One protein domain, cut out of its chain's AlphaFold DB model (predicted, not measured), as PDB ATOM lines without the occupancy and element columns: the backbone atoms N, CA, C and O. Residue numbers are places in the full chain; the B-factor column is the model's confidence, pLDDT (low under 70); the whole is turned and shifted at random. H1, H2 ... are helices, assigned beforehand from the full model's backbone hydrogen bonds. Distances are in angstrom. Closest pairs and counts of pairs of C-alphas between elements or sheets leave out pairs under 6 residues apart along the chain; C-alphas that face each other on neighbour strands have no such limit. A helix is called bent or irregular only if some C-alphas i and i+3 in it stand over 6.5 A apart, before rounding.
ATOM      1  N   LYS A  67     297.398 400.162 172.383       52.53
ATOM      2  CA  LYS A  67     297.813 401.429 172.995       52.53
ATOM      3  C   LYS A  67     298.117 401.292 174.491       52.53
ATOM      4  O   LYS A  67     299.105 401.849 174.961       52.53
ATOM      5  N   GLU A  68     297.288 400.567 175.230       58.16
ATOM      6  CA  GLU A  68     297.484 400.288 176.654       58.16
ATOM      7  C   GLU A  68     298.582 399.242 176.885       58.16
ATOM      8  O   GLU A  68     299.354 399.379 177.821       58.16
ATOM      9  N   PHE A  69     298.742 398.276 175.979       58.09
ATOM     10  CA  PHE A  69     299.857 397.334 175.935       58.09
ATOM     11  C   PHE A  69     301.204 398.060 175.786       58.09
ATOM     12  O   PHE A  69     302.140 397.820 176.550       58.09
ATOM     13  N   MET A  70     301.285 399.022 174.860       58.69
ATOM     14  CA  MET A  70     302.460 399.889 174.707       58.69
ATOM     15  C   MET A  70     302.682 400.796 175.932       58.69
ATOM     16  O   MET A  70     303.820 401.167 176.218       58.69
ATOM     17  N   ALA A  71     301.621 401.138 176.672       63.47
ATOM     18  CA  ALA A  71     301.693 401.940 177.894       63.47
ATOM     19  C   ALA A  71     302.050 401.120 179.152       63.47
ATOM     20  O   ALA A  71     302.674 401.661 180.063       63.47
ATOM     21  N   ALA A  72     301.707 399.827 179.193       61.09
ATOM     22  CA  ALA A  72     301.944 398.909 180.312       61.09
ATOM     23  C   ALA A  72     303.415 398.471 180.453       61.09
ATOM     24  O   ALA A  72     303.780 397.819 181.428       61.09
ATOM     25  N   GLY A  73     304.279 398.883 179.521       54.56
ATOM     26  CA  GLY A  73     305.726 398.802 179.669       54.56
ATOM     27  C   GLY A  73     306.291 397.403 179.447       54.56
ATOM     28  O   GLY A  73     306.715 396.767 180.400       54.56
ATOM     29  N   ASN A  74     306.372 396.976 178.180       61.41
ATOM     30  CA  ASN A  74     307.280 395.933 177.668       61.41
ATOM     31  C   ASN A  74     307.501 394.700 178.569       61.41
ATOM     32  O   ASN A  74     308.615 394.176 178.617       61.41
ATOM     33  N   ASP A  75     306.477 394.210 179.267       71.38
ATOM     34  CA  ASP A  75     306.590 392.936 179.969       71.38
ATOM     35  C   ASP A  75     306.679 391.813 178.916       71.38
ATOM     36  O   ASP A  75     305.734 391.613 178.140       71.38
ATOM     37  N   PRO A  76     307.797 391.061 178.855       68.69
ATOM     38  CA  PRO A  76     307.961 389.981 177.888       68.69
ATOM     39  C   PRO A  76     306.864 388.911 177.971       68.69
ATOM     40  O   PRO A  76     306.575 388.255 176.967       68.69
ATOM     41  N   ALA A  77     306.242 388.718 179.141       69.75
ATOM     42  CA  ALA A  77     305.133 387.781 179.302       69.75
ATOM     43  C   ALA A  77     303.881 388.248 178.543       69.75
ATOM     44  O   ALA A  77     303.295 387.466 177.790       69.75
ATOM     45  N   HIS A  78     303.535 389.534 178.660       71.62
ATOM     46  CA  HIS A  78     302.410 390.139 177.949       71.62
ATOM     47  C   HIS A  78     302.633 390.122 176.427       71.62
ATOM     48  O   HIS A  78     301.712 389.811 175.672       71.62
ATOM     49  N   TYR A  79     303.860 390.385 175.957       74.00
ATOM     50  CA  TYR A  79     304.180 390.319 174.524       74.00
ATOM     51  C   TYR A  79     304.014 388.909 173.953       74.00
ATOM     52  O   TYR A  79     303.383 388.729 172.912       74.00
ATOM     53  N   ASN A  80     304.545 387.894 174.642       77.38
ATOM     54  CA  ASN A  80     304.410 386.503 174.211       77.38
ATOM     55  C   ASN A  80     302.948 386.051 174.160       77.38
ATOM     56  O   ASN A  80     302.576 385.274 173.280       77.38
ATOM     57  N   TYR A  81     302.134 386.515 175.104       77.81
ATOM     58  CA  TYR A  81     300.705 386.243 175.134       77.81
ATOM     59  C   TYR A  81     299.991 386.861 173.923       77.81
ATOM     60  O   TYR A  81     299.385 386.129 173.139       77.81
ATOM     61  N   TYR A  82     300.173 388.166 173.689       78.25
ATOM     62  CA  TYR A  82     299.593 388.864 172.538       78.25
ATOM     63  C   TYR A  82     300.046 388.265 171.201       78.25
ATOM     64  O   TYR A  82     299.237 388.032 170.307       78.25
ATOM     65  N   PHE A  83     301.338 387.950 171.066       80.25
ATOM     66  CA  PHE A  83     301.869 387.317 169.863       80.25
ATOM     67  C   PHE A  83     301.186 385.975 169.575       80.25
ATOM     68  O   PHE A  83     300.817 385.710 168.433       80.25
ATOM     69  N   LYS A  84     300.976 385.137 170.599       84.56
ATOM     70  CA  LYS A  84     300.287 383.849 170.441       84.56
ATOM     71  C   LYS A  84     298.823 384.017 170.051       84.56
ATOM     72  O   LYS A  84     298.358 383.264 169.201       84.56
ATOM     73  N   MET A  85     298.122 384.985 170.638       84.50
ATOM     74  CA  MET A  85     296.741 385.297 170.262       84.50
ATOM     75  C   MET A  85     296.651 385.753 168.805       84.50
ATOM     76  O   MET A  85     295.894 385.175 168.027       84.50
ATOM     77  N   SER A  86     297.481 386.720 168.408       83.12
ATOM     78  CA  SER A  86     297.526 387.229 167.034       83.12
ATOM     79  C   SER A  86     297.911 386.142 166.033       83.12
ATOM     80  O   SER A  86     297.309 386.055 164.968       83.12
ATOM     81  N   ALA A  87     298.858 385.266 166.380       86.75
ATOM     82  CA  ALA A  87     299.205 384.110 165.556       86.75
ATOM     83  C   ALA A  87     298.032 383.122 165.439       86.75
ATOM     84  O   ALA A  87     297.757 382.621 164.353       86.75
ATOM     85  N   ALA A  88     297.306 382.865 166.531       89.81
ATOM     86  CA  ALA A  88     296.160 381.966 166.510       89.81
ATOM     87  C   ALA A  88     295.008 382.498 165.643       89.81
ATOM     88  O   ALA A  88     294.418 381.718 164.897       89.81
ATOM     89  N   ALA A  89     294.729 383.802 165.705       90.12
ATOM     90  CA  ALA A  89     293.752 384.454 164.837       90.12
ATOM     91  C   ALA A  89     294.218 384.472 163.370       90.12
ATOM     92  O   ALA A  89     293.447 384.142 162.470       90.12
ATOM     93  N   ALA A  90     295.495 384.785 163.123       89.31
ATOM     94  CA  ALA A  90     296.073 384.774 161.783       89.31
ATOM     95  C   ALA A  90     295.990 383.387 161.128       89.31
ATOM     96  O   ALA A  90     295.660 383.302 159.948       89.31
ATOM     97  N   ASP A  91     296.211 382.306 161.883       93.00
ATOM     98  CA  ASP A  91     296.058 380.934 161.382       93.00
ATOM     99  C   ASP A  91     294.645 380.655 160.856       93.00
ATOM    100  O   ASP A  91     294.504 380.018 159.815       93.00
ATOM    101  N   VAL A  92     293.601 381.159 161.525       95.38
ATOM    102  CA  VAL A  92     292.219 381.047 161.027       95.38
ATOM    103  C   VAL A  92     292.064 381.844 159.730       95.38
ATOM    104  O   VAL A  92     291.600 381.307 158.725       95.38
ATOM    105  N   MET A  93     292.518 383.100 159.724       94.44
ATOM    106  CA  MET A  93     292.388 384.002 158.575       94.44
ATOM    107  C   MET A  93     293.116 383.503 157.320       94.44
ATOM    108  O   MET A  93     292.628 383.696 156.209       94.44
ATOM    109  N   MET A  94     294.259 382.826 157.469       93.75
ATOM    110  CA  MET A  94     295.044 382.301 156.343       93.75
ATOM    111  C   MET A  94     294.304 381.248 155.504       93.75
ATOM    112  O   MET A  94     294.709 380.980 154.373       93.75
ATOM    113  N   HIS A  95     293.232 380.655 156.032       91.88
ATOM    114  CA  HIS A  95     292.404 379.681 155.315       91.88
ATOM    115  C   HIS A  95     291.206 380.296 154.584       91.88
ATOM    116  O   HIS A  95     290.461 379.567 153.929       91.88
ATOM    117  N   LEU A  96     291.022 381.609 154.695       93.75
ATOM    118  CA  LEU A  96     289.894 382.340 154.135       93.75
ATOM    119  C   LEU A  96     290.359 383.216 152.972       93.75
ATOM    120  O   LEU A  96     291.484 383.723 152.975       93.75
ATOM    121  N   ASP A  97     289.497 383.394 151.971       95.31
ATOM    122  CA  ASP A  97     289.721 384.424 150.959       95.31
ATOM    123  C   ASP A  97     289.479 385.824 151.541       95.31
ATOM    124  O   ASP A  97     289.074 385.983 152.690       95.31
ATOM    125  N   ARG A  98     289.761 386.870 150.764       91.25
ATOM    126  CA  ARG A  98     289.706 388.243 151.273       91.25
ATOM    127  C   ARG A  98     288.305 388.674 151.721       91.25
ATOM    128  O   ARG A  98     288.204 389.433 152.682       91.25
ATOM    129  N   ASP A  99     287.259 388.244 151.025       93.25
ATOM    130  CA  ASP A  99     285.893 388.652 151.357       93.25
ATOM    131  C   ASP A  99     285.415 387.896 152.606       93.25
ATOM    132  O   ASP A  99     284.843 388.503 153.513       93.25
ATOM    133  N   GLU A 100     285.767 386.611 152.711       94.75
ATOM    134  CA  GLU A 100     285.552 385.776 153.897       94.75
ATOM    135  C   GLU A 100     286.336 386.279 155.120       94.75
ATOM    136  O   GLU A 100     285.787 386.326 156.217       94.75
ATOM    137  N   GLN A 101     287.585 386.728 154.951       92.62
ATOM    138  CA  GLN A 101     288.375 387.346 156.027       92.62
ATOM    139  C   GLN A 101     287.676 388.588 156.589       92.62
ATOM    140  O   GLN A 101     287.546 388.722 157.803       92.62
ATOM    141  N   LEU A 102     287.195 389.481 155.715       90.50
ATOM    142  CA  LEU A 102     286.503 390.705 156.128       90.50
ATOM    143  C   LEU A 102     285.160 390.408 156.805       90.50
ATOM    144  O   LEU A 102     284.785 391.092 157.758       90.50
ATOM    145  N   ALA A 103     284.416 389.419 156.306       91.56
ATOM    146  CA  ALA A 103     283.170 388.980 156.923       91.56
ATOM    147  C   ALA A 103     283.425 388.364 158.306       91.56
ATOM    148  O   ALA A 103     282.748 388.725 159.270       91.56
ATOM    149  N   PHE A 104     284.439 387.502 158.410       94.44
ATOM    150  CA  PHE A 104     284.858 386.892 159.662       94.44
ATOM    151  C   PHE A 104     285.275 387.948 160.686       94.44
ATOM    152  O   PHE A 104     284.700 387.974 161.769       94.44
ATOM    153  N   GLU A 105     286.193 388.853 160.325       92.44
ATOM    154  CA  GLU A 105     286.678 389.947 161.180       92.44
ATOM    155  C   GLU A 105     285.513 390.756 161.750       92.44
ATOM    156  O   GLU A 105     285.368 390.849 162.963       92.44
ATOM    157  N   ARG A 106     284.607 391.236 160.889       91.31
ATOM    158  CA  ARG A 106     283.436 392.014 161.321       91.31
ATOM    159  C   ARG A 106     282.497 391.232 162.230       91.31
ATOM    160  O   ARG A 106     281.940 391.803 163.159       91.31
ATOM    161  N   SER A 107     282.269 389.952 161.933       95.19
ATOM    162  CA  SER A 107     281.410 389.105 162.765       95.19
ATOM    163  C   SER A 107     282.040 388.841 164.134       95.19
ATOM    164  O   SER A 107     281.327 388.795 165.129       95.19
ATOM    165  N   PHE A 108     283.367 388.704 164.177       94.56
ATOM    166  CA  PHE A 108     284.131 388.455 165.389       94.56
ATOM    167  C   PHE A 108     284.223 389.716 166.256       94.56
ATOM    168  O   PHE A 108     284.008 389.639 167.457       94.56
ATOM    169  N   GLU A 109     284.453 390.886 165.650       92.44
ATOM    170  CA  GLU A 109     284.420 392.197 166.323       92.44
ATOM    171  C   GLU A 109     283.038 392.556 166.892       92.44
ATOM    172  O   GLU A 109     282.933 393.425 167.753       92.44
ATOM    173  N   ALA A 110     281.969 391.923 166.402       94.38
ATOM    174  CA  ALA A 110     280.611 392.132 166.895       94.38
ATOM    175  C   ALA A 110     280.264 391.275 168.126       94.38
ATOM    176  O   ALA A 110     279.184 391.456 168.696       94.38
ATOM    177  N   LEU A 111     281.130 390.334 168.518       94.31
ATOM    178  CA  LEU A 111     280.963 389.566 169.750       94.31
ATOM    179  C   LEU A 111     281.167 390.459 170.983       94.31
ATOM    180  O   LEU A 111     281.937 391.417 170.917       94.31
ATOM    181  N   PRO A 112     280.540 390.128 172.127       96.25
ATOM    182  CA  PRO A 112     280.957 390.676 173.414       96.25
ATOM    183  C   PRO A 112     282.456 390.440 173.653       96.25
ATOM    184  O   PRO A 112     282.980 389.384 173.279       96.25
ATOM    185  N   ASP A 113     283.136 391.399 174.289       90.06
ATOM    186  CA  ASP A 113     284.590 391.355 174.506       90.06
ATOM    187  C   ASP A 113     285.001 390.080 175.260       90.06
ATOM    188  O   ASP A 113     285.960 389.407 174.876       90.06
ATOM    189  N   GLU A 114     284.224 389.688 176.271       91.12
ATOM    190  CA  GLU A 114     284.437 388.483 177.074       91.12
ATOM    191  C   GLU A 114     284.342 387.198 176.232       91.12
ATOM    192  O   GLU A 114     285.133 386.263 176.403       91.12
ATOM    193  N   VAL A 115     283.415 387.162 175.270       96.00
ATOM    194  CA  VAL A 115     283.234 386.030 174.351       96.00
ATOM    195  C   VAL A 115     284.386 385.954 173.351       96.00
ATOM    196  O   VAL A 115     284.942 384.875 173.121       96.00
ATOM    197  N   ALA A 116     284.769 387.091 172.763       93.88
ATOM    198  CA  ALA A 116     285.887 387.177 171.828       93.88
ATOM    199  C   ALA A 116     287.212 386.775 172.505       93.88
ATOM    200  O   ALA A 116     287.993 385.992 171.951       93.88
ATOM    201  N   GLU A 117     287.441 387.246 173.732       89.81
ATOM    202  CA  GLU A 117     288.579 386.863 174.564       89.81
ATOM    203  C   GLU A 117     288.597 385.354 174.828       89.81
ATOM    204  O   GLU A 117     289.604 384.692 174.552       89.81
ATOM    205  N   ALA A 118     287.485 384.787 175.303       94.62
ATOM    206  CA  ALA A 118     287.380 383.359 175.584       94.62
ATOM    207  C   ALA A 118     287.631 382.501 174.332       94.62
ATOM    208  O   ALA A 118     288.298 381.462 174.416       94.62
ATOM    209  N   ALA A 119     287.157 382.949 173.167       95.50
ATOM    210  CA  ALA A 119     287.413 382.296 171.890       95.50
ATOM    211  C   ALA A 119     288.902 382.307 171.523       95.50
ATOM    212  O   ALA A 119     289.468 381.248 171.240       95.50
ATOM    213  N   LEU A 120     289.574 383.460 171.592       93.94
ATOM    214  CA  LEU A 120     291.011 383.564 171.298       93.94
ATOM    215  C   LEU A 120     291.861 382.747 172.281       93.94
ATOM    216  O   LEU A 120     292.782 382.034 171.867       93.94
ATOM    217  N   LEU A 121     291.517 382.797 173.571       92.75
ATOM    218  CA  LEU A 121     292.125 381.984 174.622       92.75
ATOM    219  C   LEU A 121     291.970 380.490 174.350       92.75
ATOM    220  O   LEU A 121     292.912 379.705 174.529       92.75
ATOM    221  N   GLU A 122     290.793 380.070 173.893       96.44
ATOM    222  CA  GLU A 122     290.600 378.683 173.525       96.44
ATOM    223  C   GLU A 122     291.444 378.333 172.307       96.44
ATOM    224  O   GLU A 122     292.113 377.313 172.383       96.44
ATOM    225  N   LEU A 123     291.527 379.154 171.252       95.00
ATOM    226  CA  LEU A 123     292.333 378.867 170.050       95.00
ATOM    227  C   LEU A 123     293.830 378.659 170.343       95.00
ATOM    228  O   LEU A 123     294.482 377.867 169.657       95.00
ATOM    229  N   MET A 124     294.374 379.303 171.380       93.19
ATOM    230  CA  MET A 124     295.764 379.114 171.827       93.19
ATOM    231  C   MET A 124     295.958 377.992 172.862       93.19
ATOM    232  O   MET A 124     297.096 377.642 173.190       93.19
ATOM    233  N   SER A 125     294.871 377.441 173.402       92.75
ATOM    234  CA  SER A 125     294.926 376.415 174.442       92.75
ATOM    235  C   SER A 125     295.450 375.078 173.918       92.75
ATOM    236  O   SER A 125     295.246 374.695 172.769       92.75
ATOM    237  N   ALA A 126     296.096 374.314 174.801       92.50
ATOM    238  CA  ALA A 126     296.595 372.992 174.453       92.50
ATOM    239  C   ALA A 126     295.456 372.008 174.127       92.50
ATOM    240  O   ALA A 126     294.375 372.020 174.740       92.50
ATOM    241  N   LYS A 127     295.750 371.103 173.188       92.62
ATOM    242  CA  LYS A 127     294.879 369.997 172.794       92.62
ATOM    243  C   LYS A 127     294.587 369.084 173.992       92.62
ATOM    244  O   LYS A 127     295.528 368.555 174.588       92.62
ATOM    245  N   PRO A 128     293.310 368.863 174.352       94.38
ATOM    246  CA  PRO A 128     292.969 367.928 175.412       94.38
ATOM    247  C   PRO A 128     293.193 366.475 174.964       94.38
ATOM    248  O   PRO A 128     293.089 366.141 173.780       94.38
ATOM    249  N   SER A 129     293.461 365.593 175.928       95.81
ATOM    250  CA  SER A 129     293.408 364.146 175.713       95.81
ATOM    251  C   SER A 129     291.967 363.678 175.876       95.81
ATOM    252  O   SER A 129     291.404 363.788 176.964       95.81
ATOM    253  N   VAL A 130     291.363 363.188 174.796       96.56
ATOM    254  CA  VAL A 130     289.961 362.758 174.776       96.56
ATOM    255  C   VAL A 130     289.797 361.448 174.009       96.56
ATOM    256  O   VAL A 130     290.534 361.207 173.045       96.56
ATOM    257  N   PRO A 131     288.848 360.586 174.419       96.19
ATOM    258  CA  PRO A 131     288.518 359.391 173.658       96.19
ATOM    259  C   PRO A 131     287.952 359.775 172.290       96.19
ATOM    260  O   PRO A 131     287.340 360.828 172.119       96.19
ATOM    261  N   TRP A 132     288.150 358.909 171.301       97.31
ATOM    262  CA  TRP A 132     287.621 359.131 169.958       97.31
ATOM    263  C   TRP A 132     286.093 359.078 169.970       97.31
ATOM    264  O   TRP A 132     285.501 358.290 170.710       97.31
ATOM    265  N   VAL A 133     285.445 359.860 169.102       97.56
ATOM    266  CA  VAL A 133     283.995 359.721 168.899       97.56
ATOM    267  C   VAL A 133     283.663 358.365 168.268       97.56
ATOM    268  O   VAL A 133     284.540 357.717 167.690       97.56
ATOM    269  N   SER A 134     282.411 357.915 168.364       96.88
ATOM    270  CA  SER A 134     281.938 356.714 167.657       96.88
ATOM    271  C   SER A 134     281.918 356.919 166.136       96.88
ATOM    272  O   SER A 134     281.892 358.054 165.656       96.88
ATOM    273  N   ASP A 135     281.897 355.826 165.368       96.56
ATOM    274  CA  ASP A 135     281.753 355.900 163.905       96.56
ATOM    275  C   ASP A 135     280.429 356.565 163.505       96.56
ATOM    276  O   ASP A 135     280.399 357.377 162.587       96.56
ATOM    277  N   GLU A 136     279.349 356.302 164.247       97.19
ATOM    278  CA  GLU A 136     278.052 356.959 164.048       97.19
ATOM    279  C   GLU A 136     278.138 358.479 164.252       97.19
ATOM    280  O   GLU A 136     277.619 359.250 163.447       97.19
ATOM    281  N   ALA A 137     278.833 358.936 165.298       96.62
ATOM    282  CA  ALA A 137     279.010 360.361 165.557       96.62
ATOM    283  C   ALA A 137     279.839 361.050 164.462       96.62
ATOM    284  O   ALA A 137     279.522 362.182 164.093       96.62
ATOM    285  N   ALA A 138     280.863 360.375 163.931       96.00
ATOM    286  CA  ALA A 138     281.632 360.872 162.793       96.00
ATOM    287  C   ALA A 138     280.800 360.886 161.501       96.00
ATOM    288  O   ALA A 138     280.823 361.877 160.777       96.00
ATOM    289  N   ALA A 139     280.002 359.846 161.251       95.94
ATOM    290  CA  ALA A 139     279.094 359.786 160.108       95.94
ATOM    291  C   ALA A 139     278.012 360.874 160.162       95.94
ATOM    292  O   ALA A 139     277.631 361.410 159.127       95.94
ATOM    293  N   ASN A 140     277.525 361.228 161.355       96.06
ATOM    294  CA  ASN A 140     276.589 362.337 161.528       96.06
ATOM    295  C   ASN A 140     277.253 363.695 161.298       96.06
ATOM    296  O   ASN A 140     276.659 364.541 160.639       96.06
ATOM    297  N   PHE A 141     278.480 363.892 161.786       96.25
ATOM    298  CA  PHE A 141     279.241 365.112 161.510       96.25
ATOM    299  C   PHE A 141     279.495 365.285 160.004       96.25
ATOM    300  O   PHE A 141     279.263 366.359 159.469       96.25
ATOM    301  N   ALA A 142     279.837 364.207 159.294       96.62
ATOM    302  CA  ALA A 142     280.058 364.218 157.848       96.62
ATOM    303  C   ALA A 142     278.813 364.554 156.995       96.62
ATOM    304  O   ALA A 142     278.939 364.696 155.782       96.62
ATOM    305  N   LYS A 143     277.611 364.653 157.587       95.94
ATOM    306  CA  LYS A 143     276.397 365.113 156.883       95.94
ATOM    307  C   LYS A 143     276.315 366.636 156.779       95.94
ATOM    308  O   LYS A 143     275.535 367.129 155.970       95.94
ATOM    309  N   LEU A 144     277.064 367.357 157.612       94.00
ATOM    310  CA  LEU A 144     277.169 368.810 157.547       94.00
ATOM    311  C   LEU A 144     278.112 369.203 156.393       94.00
ATOM    312  O   LEU A 144     279.070 368.458 156.151       94.00
ATOM    313  N   PRO A 145     277.881 370.324 155.685       94.06
ATOM    314  CA  PRO A 145     278.758 370.777 154.601       94.06
ATOM    315  C   PRO A 145     280.238 370.859 155.009       94.06
ATOM    316  O   PRO A 145     281.096 370.215 154.401       94.06
ATOM    317  N   GLU A 146     280.534 371.558 156.103       94.44
ATOM    318  CA  GLU A 146     281.858 371.679 156.709       94.44
ATOM    319  C   GLU A 146     282.389 370.328 157.199       94.44
ATOM    320  O   GLU A 146     283.572 370.006 157.057       94.44
ATOM    321  N   GLY A 147     281.503 369.493 157.743       94.81
ATOM    322  CA  GLY A 147     281.879 368.207 158.305       94.81
ATOM    323  C   GLY A 147     282.311 367.213 157.235       94.81
ATOM    324  O   GLY A 147     283.276 366.477 157.440       94.81
ATOM    325  N   ALA A 148     281.664 367.225 156.067       97.38
ATOM    326  CA  ALA A 148     282.069 366.429 154.914       97.38
ATOM    327  C   ALA A 148     283.482 366.808 154.436       97.38
ATOM    328  O   ALA A 148     284.315 365.923 154.216       97.38
ATOM    329  N   ILE A 149     283.764 368.114 154.331       97.19
ATOM    330  CA  ILE A 149     285.076 368.646 153.927       97.19
ATOM    331  C   ILE A 149     286.155 368.191 154.915       97.19
ATOM    332  O   ILE A 149     287.160 367.600 154.518       97.19
ATOM    333  N   LEU A 150     285.925 368.408 156.211       97.75
ATOM    334  CA  LEU A 150     286.902 368.095 157.253       97.75
ATOM    335  C   LEU A 150     287.104 366.590 157.443       97.75
ATOM    336  O   LEU A 150     288.228 366.146 157.651       97.75
ATOM    337  N   CYS A 151     286.052 365.775 157.335       97.94
ATOM    338  CA  CYS A 151     286.198 364.319 157.373       97.94
ATOM    339  C   CYS A 151     287.033 363.798 156.199       97.94
ATOM    340  O   CYS A 151     287.839 362.887 156.393       97.94
ATOM    341  N   HIS A 152     286.865 364.371 155.005       97.94
ATOM    342  CA  HIS A 152     287.698 364.032 153.854       97.94
ATOM    343  C   HIS A 152     289.163 364.428 154.085       97.94
ATOM    344  O   HIS A 152     290.056 363.612 153.867       97.94
ATOM    345  N   GLU A 153     289.403 365.643 154.582       97.44
ATOM    346  CA  GLU A 153     290.740 366.171 154.874       97.44
ATOM    347  C   GLU A 153     291.470 365.375 155.967       97.44
ATOM    348  O   GLU A 153     292.631 365.005 155.805       97.44
ATOM    349  N   TRP A 154     290.795 365.083 157.081       98.31
ATOM    350  CA  TRP A 154     291.391 364.385 158.222       98.31
ATOM    351  C   TRP A 154     291.537 362.877 157.998       98.31
ATOM    352  O   TRP A 154     292.342 362.228 158.670       98.31
ATOM    353  N   GLY A 155     290.757 362.293 157.085       97.94
ATOM    354  CA  GLY A 155     290.801 360.869 156.767       97.94
ATOM    355  C   GLY A 155     290.672 359.986 158.012       97.94
ATOM    356  O   GLY A 155     289.691 360.055 158.754       97.94
ATOM    357  N   HIS A 156     291.681 359.149 158.259       97.19
ATOM    358  CA  HIS A 156     291.686 358.218 159.391       97.19
ATOM    359  C   HIS A 156     291.698 358.904 160.772       97.19
ATOM    360  O   HIS A 156     291.226 358.315 161.744       97.19
ATOM    361  N   ASP A 157     292.168 360.153 160.862       98.12
ATOM    362  CA  ASP A 157     292.204 360.931 162.106       98.12
ATOM    363  C   ASP A 157     290.882 361.656 162.409       98.12
ATOM    364  O   ASP A 157     290.735 362.248 163.483       98.12
ATOM    365  N   ALA A 158     289.886 361.600 161.514       98.00
ATOM    366  CA  ALA A 158     288.652 362.377 161.639       98.00
ATOM    367  C   ALA A 158     287.956 362.173 162.993       98.00
ATOM    368  O   ALA A 158     287.594 363.138 163.659       98.00
ATOM    369  N   ARG A 159     287.844 360.929 163.474       98.44
ATOM    370  CA  ARG A 159     287.199 360.634 164.768       98.44
ATOM    371  C   ARG A 159     287.916 361.279 165.954       98.44
ATOM    372  O   ARG A 159     287.275 361.724 166.906       98.44
ATOM    373  N   ARG A 160     289.248 361.324 165.907       98.25
ATOM    374  CA  ARG A 160     290.065 361.963 166.940       98.25
ATOM    375  C   ARG A 160     289.926 363.482 166.871       98.25
ATOM    376  O   ARG A 160     289.741 364.118 167.904       98.25
ATOM    377  N   ASN A 161     289.992 364.054 165.673       98.38
ATOM    378  CA  ASN A 161     289.904 365.499 165.470       98.38
ATOM    379  C   ASN A 161     288.512 366.042 165.827       98.38
ATOM    380  O   ASN A 161     288.428 367.028 166.553       98.38
ATOM    381  N   ILE A 162     287.433 365.338 165.473       98.44
ATOM    382  CA  ILE A 162     286.068 365.684 165.908       98.44
ATOM    383  C   ILE A 162     285.960 365.669 167.438       98.44
ATOM    384  O   ILE A 162     285.384 366.586 168.021       98.44
ATOM    385  N   ALA A 163     286.517 364.649 168.105       98.00
ATOM    386  CA  ALA A 163     286.491 364.571 169.566       98.00
ATOM    387  C   ALA A 163     287.197 365.772 170.209       98.00
ATOM    388  O   ALA A 163     286.685 366.366 171.155       98.00
ATOM    389  N   VAL A 164     288.356 366.146 169.669       98.31
ATOM    390  CA  VAL A 164     289.158 367.273 170.151       98.31
ATOM    391  C   VAL A 164     288.438 368.597 169.934       98.31
ATOM    392  O   VAL A 164     288.333 369.374 170.880       98.31
ATOM    393  N   ALA A 165     287.916 368.838 168.729       98.00
ATOM    394  CA  ALA A 165     287.178 370.057 168.421       98.00
ATOM    395  C   ALA A 165     285.967 370.213 169.352       98.00
ATOM    396  O   ALA A 165     285.812 371.256 169.979       98.00
ATOM    397  N   ARG A 166     285.174 369.146 169.544       98.19
ATOM    398  CA  ARG A 166     284.040 369.142 170.486       98.19
ATOM    399  C   ARG A 166     284.469 369.423 171.919       98.19
ATOM    400  O   ARG A 166     283.823 370.203 172.603       98.19
ATOM    401  N   ALA A 167     285.552 368.804 172.379       97.88
ATOM    402  CA  ALA A 167     286.041 369.005 173.738       97.88
ATOM    403  C   ALA A 167     286.520 370.441 173.983       97.88
ATOM    404  O   ALA A 167     286.284 370.984 175.057       97.88
ATOM    405  N   ARG A 168     287.170 371.062 172.995       98.12
ATOM    406  CA  ARG A 168     287.611 372.459 173.075       98.12
ATOM    407  C   ARG A 168     286.447 373.441 172.996       98.12
ATOM    408  O   ARG A 168     286.409 374.361 173.800       98.12
ATOM    409  N   LEU A 169     285.477 373.205 172.107       97.62
ATOM    410  CA  LEU A 169     284.243 373.995 172.057       97.62
ATOM    411  C   LEU A 169     283.488 373.905 173.385       97.62
ATOM    412  O   LEU A 169     283.177 374.931 173.965       97.62
ATOM    413  N   ASN A 170     283.280 372.703 173.925       97.50
ATOM    414  CA  ASN A 170     282.628 372.548 175.228       97.50
ATOM    415  C   ASN A 170     283.407 373.253 176.345       97.50
ATOM    416  O   ASN A 170     282.809 373.960 177.138       97.50
ATOM    417  N   ARG A 171     284.741 373.141 176.366       97.25
ATOM    418  CA  ARG A 171     285.576 373.841 177.351       97.25
ATOM    419  C   ARG A 171     285.478 375.364 177.250       97.25
ATOM    420  O   ARG A 171     285.577 376.027 178.275       97.25
ATOM    421  N   LEU A 172     285.343 375.917 176.045       97.06
ATOM    422  CA  LEU A 172     285.078 377.343 175.852       97.06
ATOM    423  C   LEU A 172     283.719 377.701 176.444       97.06
ATOM    424  O   LEU A 172     283.643 378.613 177.255       97.06
ATOM    425  N   ARG A 173     282.679 376.942 176.092       97.44
ATOM    426  CA  ARG A 173     281.308 377.171 176.560       97.44
ATOM    427  C   ARG A 173     281.187 377.077 178.081       97.44
ATOM    428  O   ARG A 173     280.552 377.920 178.689       97.44
ATOM    429  N   ASP A 174     281.893 376.135 178.705       96.94
ATOM    430  CA  ASP A 174     281.949 375.978 180.165       96.94
ATOM    431  C   ASP A 174     282.592 377.186 180.889       96.94
ATOM    432  O   ASP A 174     282.493 377.289 182.112       96.94
ATOM    433  N   ARG A 175     283.292 378.078 180.168       95.25
ATOM    434  CA  ARG A 175     283.869 379.324 180.713       95.25
ATOM    435  C   ARG A 175     282.963 380.539 180.530       95.25
ATOM    436  O   ARG A 175     283.245 381.565 181.143       95.25
ATOM    437  N   LEU A 176     281.948 380.439 179.678       95.44
ATOM    438  CA  LEU A 176     281.000 381.512 179.413       95.44
ATOM    439  C   LEU A 176     279.801 381.381 180.354       95.44
ATOM    440  O   LEU A 176     279.454 380.281 180.792       95.44
ATOM    441  N   ASP A 177     279.169 382.506 180.679       97.62
ATOM    442  CA  ASP A 177     277.847 382.453 181.294       97.62
ATOM    443  C   ASP A 177     276.772 382.087 180.252       97.62
ATOM    444  O   ASP A 177     277.053 381.921 179.067       97.62
ATOM    445  N   GLU A 178     275.523 381.910 180.686       96.50
ATOM    446  CA  GLU A 178     274.438 381.485 179.791       96.50
ATOM    447  C   GLU A 178     274.162 382.491 178.656       96.50
ATOM    448  O   GLU A 178     273.798 382.091 177.548       96.50
ATOM    449  N   HIS A 179     274.336 383.791 178.911       96.94
ATOM    450  CA  HIS A 179     274.110 384.830 177.909       96.94
ATOM    451  C   HIS A 179     275.239 384.857 176.874       96.94
ATOM    452  O   HIS A 179     274.989 384.938 175.664       96.94
ATOM    453  N   ASP A 180     276.468 384.737 177.351       97.50
ATOM    454  CA  ASP A 180     277.669 384.713 176.534       97.50
ATOM    455  C   ASP A 180     277.779 383.418 175.719       97.50
ATOM    456  O   ASP A 180     278.122 383.474 174.537       97.50
ATOM    457  N   ASP A 181     277.403 382.260 176.283       97.75
ATOM    458  CA  ASP A 181     277.301 380.987 175.549       97.75
ATOM    459  C   ASP A 181     276.304 381.103 174.393       97.75
ATOM    460  O   ASP A 181     276.602 380.709 173.264       97.75
ATOM    461  N   ALA A 182     275.135 381.700 174.642       97.38
ATOM    462  CA  ALA A 182     274.135 381.914 173.601       97.38
ATOM    463  C   ALA A 182     274.657 382.838 172.487       97.38
ATOM    464  O   ALA A 182     274.439 382.557 171.306       97.38
ATOM    465  N   SER A 183     275.376 383.904 172.846       97.25
ATOM    466  CA  SER A 183     275.987 384.833 171.884       97.25
ATOM    467  C   SER A 183     277.084 384.159 171.058       97.25
ATOM    468  O   SER A 183     277.100 384.283 169.831       97.25
ATOM    469  N   PHE A 184     277.954 383.382 171.710       97.81
ATOM    470  CA  PHE A 184     278.985 382.585 171.051       97.81
ATOM    471  C   PHE A 184     278.381 381.581 170.070       97.81
ATOM    472  O   PHE A 184     278.796 381.533 168.915       97.81
ATOM    473  N   MET A 185     277.394 380.795 170.507       97.75
ATOM    474  CA  MET A 185     276.769 379.771 169.671       97.75
ATOM    475  C   MET A 185     276.028 380.390 168.487       97.75
ATOM    476  O   MET A 185     276.172 379.905 167.368       97.75
ATOM    477  N   ALA A 186     275.314 381.499 168.698       97.56
ATOM    478  CA  ALA A 186     274.657 382.221 167.615       97.56
ATOM    479  C   ALA A 186     275.662 382.747 166.579       97.56
ATOM    480  O   ALA A 186     275.407 382.655 165.381       97.56
ATOM    481  N   TRP A 187     276.805 383.282 167.009       98.00
ATOM    482  CA  TRP A 187     277.870 383.685 166.090       98.00
ATOM    483  C   TRP A 187     278.474 382.481 165.357       98.00
ATOM    484  O   TRP A 187     278.549 382.488 164.130       98.00
ATOM    485  N   PHE A 188     278.847 381.434 166.096       97.44
ATOM    486  CA  PHE A 188     279.516 380.248 165.570       97.44
ATOM    487  C   PHE A 188     278.657 379.531 164.520       97.44
ATOM    488  O   PHE A 188     279.149 379.203 163.447       97.44
ATOM    489  N   GLU A 189     277.362 379.348 164.778       95.75
ATOM    490  CA  GLU A 189     276.423 378.696 163.852       95.75
ATOM    491  C   GLU A 189     276.108 379.527 162.595       95.75
ATOM    492  O   GLU A 189     275.643 378.968 161.604       95.75
ATOM    493  N   ASN A 190     276.371 380.839 162.610       97.00
ATOM    494  CA  ASN A 190     276.174 381.734 161.463       97.00
ATOM    495  C   ASN A 190     277.449 381.963 160.633       97.00
ATOM    496  O   ASN A 190     277.435 382.760 159.690       97.00
ATOM    497  N   LEU A 191     278.553 381.291 160.969       96.75
ATOM    498  CA  LEU A 191     279.765 381.318 160.158       96.75
ATOM    499  C   LEU A 191     279.525 380.670 158.790       96.75
ATOM    500  O   LEU A 191     278.738 379.737 158.650       96.75
ATOM    501  N   SER A 192     280.261 381.130 157.779       96.25
ATOM    502  CA  SER A 192     280.333 380.422 156.502       96.25
ATOM    503  C   SER A 192     280.978 379.041 156.683       96.25
ATOM    504  O   SER A 192     281.785 378.832 157.595       96.25
ATOM    505  N   ASP A 193     280.710 378.112 155.763       95.75
ATOM    506  CA  ASP A 193     281.348 376.787 155.762       95.75
ATOM    507  C   ASP A 193     282.886 376.894 155.784       95.75
ATOM    508  O   ASP A 193     283.570 376.102 156.439       95.75
ATOM    509  N   ALA A 194     283.444 377.896 155.092       96.06
ATOM    510  CA  ALA A 194     284.881 378.150 155.037       96.06
ATOM    511  C   ALA A 194     285.437 378.616 156.394       96.06
ATOM    512  O   ALA A 194     286.417 378.041 156.881       96.06
ATOM    513  N   ALA A 195     284.794 379.608 157.023       97.50
ATOM    514  CA  ALA A 195     285.163 380.118 158.344       97.50
ATOM    515  C   ALA A 195     285.030 379.047 159.432       97.50
ATOM    516  O   ALA A 195     285.942 378.856 160.242       97.50
ATOM    517  N   MET A 196     283.942 378.280 159.390       98.12
ATOM    518  CA  MET A 196     283.715 377.145 160.275       98.12
ATOM    519  C   MET A 196     284.824 376.093 160.125       98.12
ATOM    520  O   MET A 196     285.436 375.679 161.114       98.12
ATOM    521  N   CYS A 197     285.166 375.707 158.889       98.06
ATOM    522  CA  CYS A 197     286.280 374.795 158.636       98.06
ATOM    523  C   CYS A 197     287.609 375.338 159.179       98.06
ATOM    524  O   CYS A 197     288.381 374.585 159.775       98.06
ATOM    525  N   ALA A 198     287.895 376.629 158.985       97.88
ATOM    526  CA  ALA A 198     289.124 377.261 159.458       97.88
ATOM    527  C   ALA A 198     289.245 377.222 160.990       97.88
ATOM    528  O   ALA A 198     290.289 376.813 161.510       97.88
ATOM    529  N   ILE A 199     288.172 377.546 161.719       97.62
ATOM    530  CA  ILE A 199     288.158 377.431 163.184       97.62
ATOM    531  C   ILE A 199     288.342 375.979 163.616       97.62
ATOM    532  O   ILE A 199     289.184 375.695 164.467       97.62
ATOM    533  N   LEU A 200     287.607 375.037 163.023       98.06
ATOM    534  CA  LEU A 200     287.697 373.629 163.408       98.06
ATOM    535  C   LEU A 200     289.094 373.045 163.151       98.06
ATOM    536  O   LEU A 200     289.587 372.287 163.988       98.06
ATOM    537  N   ARG A 201     289.777 373.438 162.066       97.94
ATOM    538  CA  ARG A 201     291.201 373.114 161.848       97.94
ATOM    539  C   ARG A 201     292.074 373.674 162.963       97.94
ATOM    540  O   ARG A 201     292.880 372.940 163.536       97.94
ATOM    541  N   LYS A 202     291.882 374.947 163.317       96.94
ATOM    542  CA  LYS A 202     292.662 375.589 164.379       96.94
ATOM    543  C   LYS A 202     292.435 374.942 165.748       96.94
ATOM    544  O   LYS A 202     293.374 374.818 166.532       96.94
ATOM    545  N   LEU A 203     291.225 374.464 166.024       96.69
ATOM    546  CA  LEU A 203     290.916 373.742 167.256       96.69
ATOM    547  C   LEU A 203     291.567 372.351 167.326       96.69
ATOM    548  O   LEU A 203     291.683 371.789 168.416       96.69
ATOM    549  N   VAL A 204     292.013 371.759 166.222       97.06
ATOM    550  CA  VAL A 204     292.631 370.418 166.253       97.06
ATOM    551  C   VAL A 204     294.146 370.418 166.068       97.06
ATOM    552  O   VAL A 204     294.754 369.374 166.356       97.06
ATOM    553  N   ALA A 205     294.704 371.557 165.639       92.88
ATOM    554  CA  ALA A 205     296.134 371.866 165.588       92.88
ATOM    555  C   ALA A 205     296.766 371.829 166.988       92.88
ATOM    556  O   ALA A 205     297.836 371.193 167.114       92.88
TER     557      ALA A 205
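This is residues 67 to 205 of the 205 residues of an uncharacterized protein of Tardibacter chloracetimidivorans (UniProt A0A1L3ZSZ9). Helix H8 lies in the middle of this all-helix domain, with H2, H3, H4 and both arms of the bent helix H6 packed round it, mostly crossed rather than side by side. The two arms of H6 fold back as a V; H5 packs on both at one end of the long axis, H7 packs on H4, and at the other end residues 71 to 77, of which 71 belongs to H1 and 76 to 77 to H2, stick out. The printed part has 139 residues with eight named helices, H1 to H8 in chain order, and no named strand. It is compact, with a radius of gyration of the C-alphas of 15.9 A, yet elongated in outline, spanning 52 by 34 by 30 A.

H1, residues 67 to 71, is close but not clearly touching H2, residues 76 to 93; the closest C-alphas, Phe 69 and His 78, are 7.9 A apart. With residues 84 to 89 alone, H2 touches residues 120 to 124 of H4, residues 113 to 124, about perpendicular at 87 degrees, closest at the C-alphas of Ala 88 and Met 124, 6.0 A. With residues 88 to 93 alone, H2 touches H8, residues 193 to 204, at a steep tilt of 41 degrees, opposite ways; the closest C-alphas are Val 92 and Ala 198, 5.1 A. H3, residues 98 to 109, only just touches H8, with 3 pairs of C-alphas within 8 A, closest at Phe 104 and Ala 195, 6.9 A. H4 touches H7, residues 178 to 189, at a steep tilt of 62 degrees, the same way, H4 with residues 114 to 115 alone and H7 with residues 180 to 184 alone, closest at the C-alphas of Val 115 and Asp 180, 6.1 A. H6, residues 145 to 173, is one helix by its hydrogen bonds but bent, C-alphas 153 and 156 being 9.2 A apart; its arms are H6a, residues 145 to 153, and H6b, residues 156 to 173, which is irregular, with C-alphas 156 and 159 7.4 A apart. H5, residues 135 to 141, touches H6b at residues 158 to 162 alone, closest at the C-alphas of Ala 138 and Arg 159, 5.9 A. H8 touches H6a, closest at the C-alphas of Glu 146 and Asp 193, 5.2 A, and H6b about perpendicular at 89 degrees, closest at Ala 165 and Leu 203, 5.4 A. Every O i to N i+4 pair is within hydrogen-bond range in H1, H3, H4, H5, H6a, H7 and H8; in H2 and H6b it is 13 of 14.

H1 begins at C-alpha 67, (297.813, 401.429, 172.995). H2 is 25.5 A long, H3 16.4 A and H4 16.8 A; H5 has 7 residues. H6a is 12.8 A long, H6b 27.6 A, H7 16.3 A and H8 16.7 A, ending at C-alpha 204, (292.631, 370.418, 166.253).

The C-alphas farthest apart, Ala 71 and Glu 136, are 52.7 A apart. The printed part has no cut; the link from H4 to H5 is short, and the others are tight. Mean pLDDT of the printed part is 91.9, with residues 67 to 74 and 76 to 77 under 70.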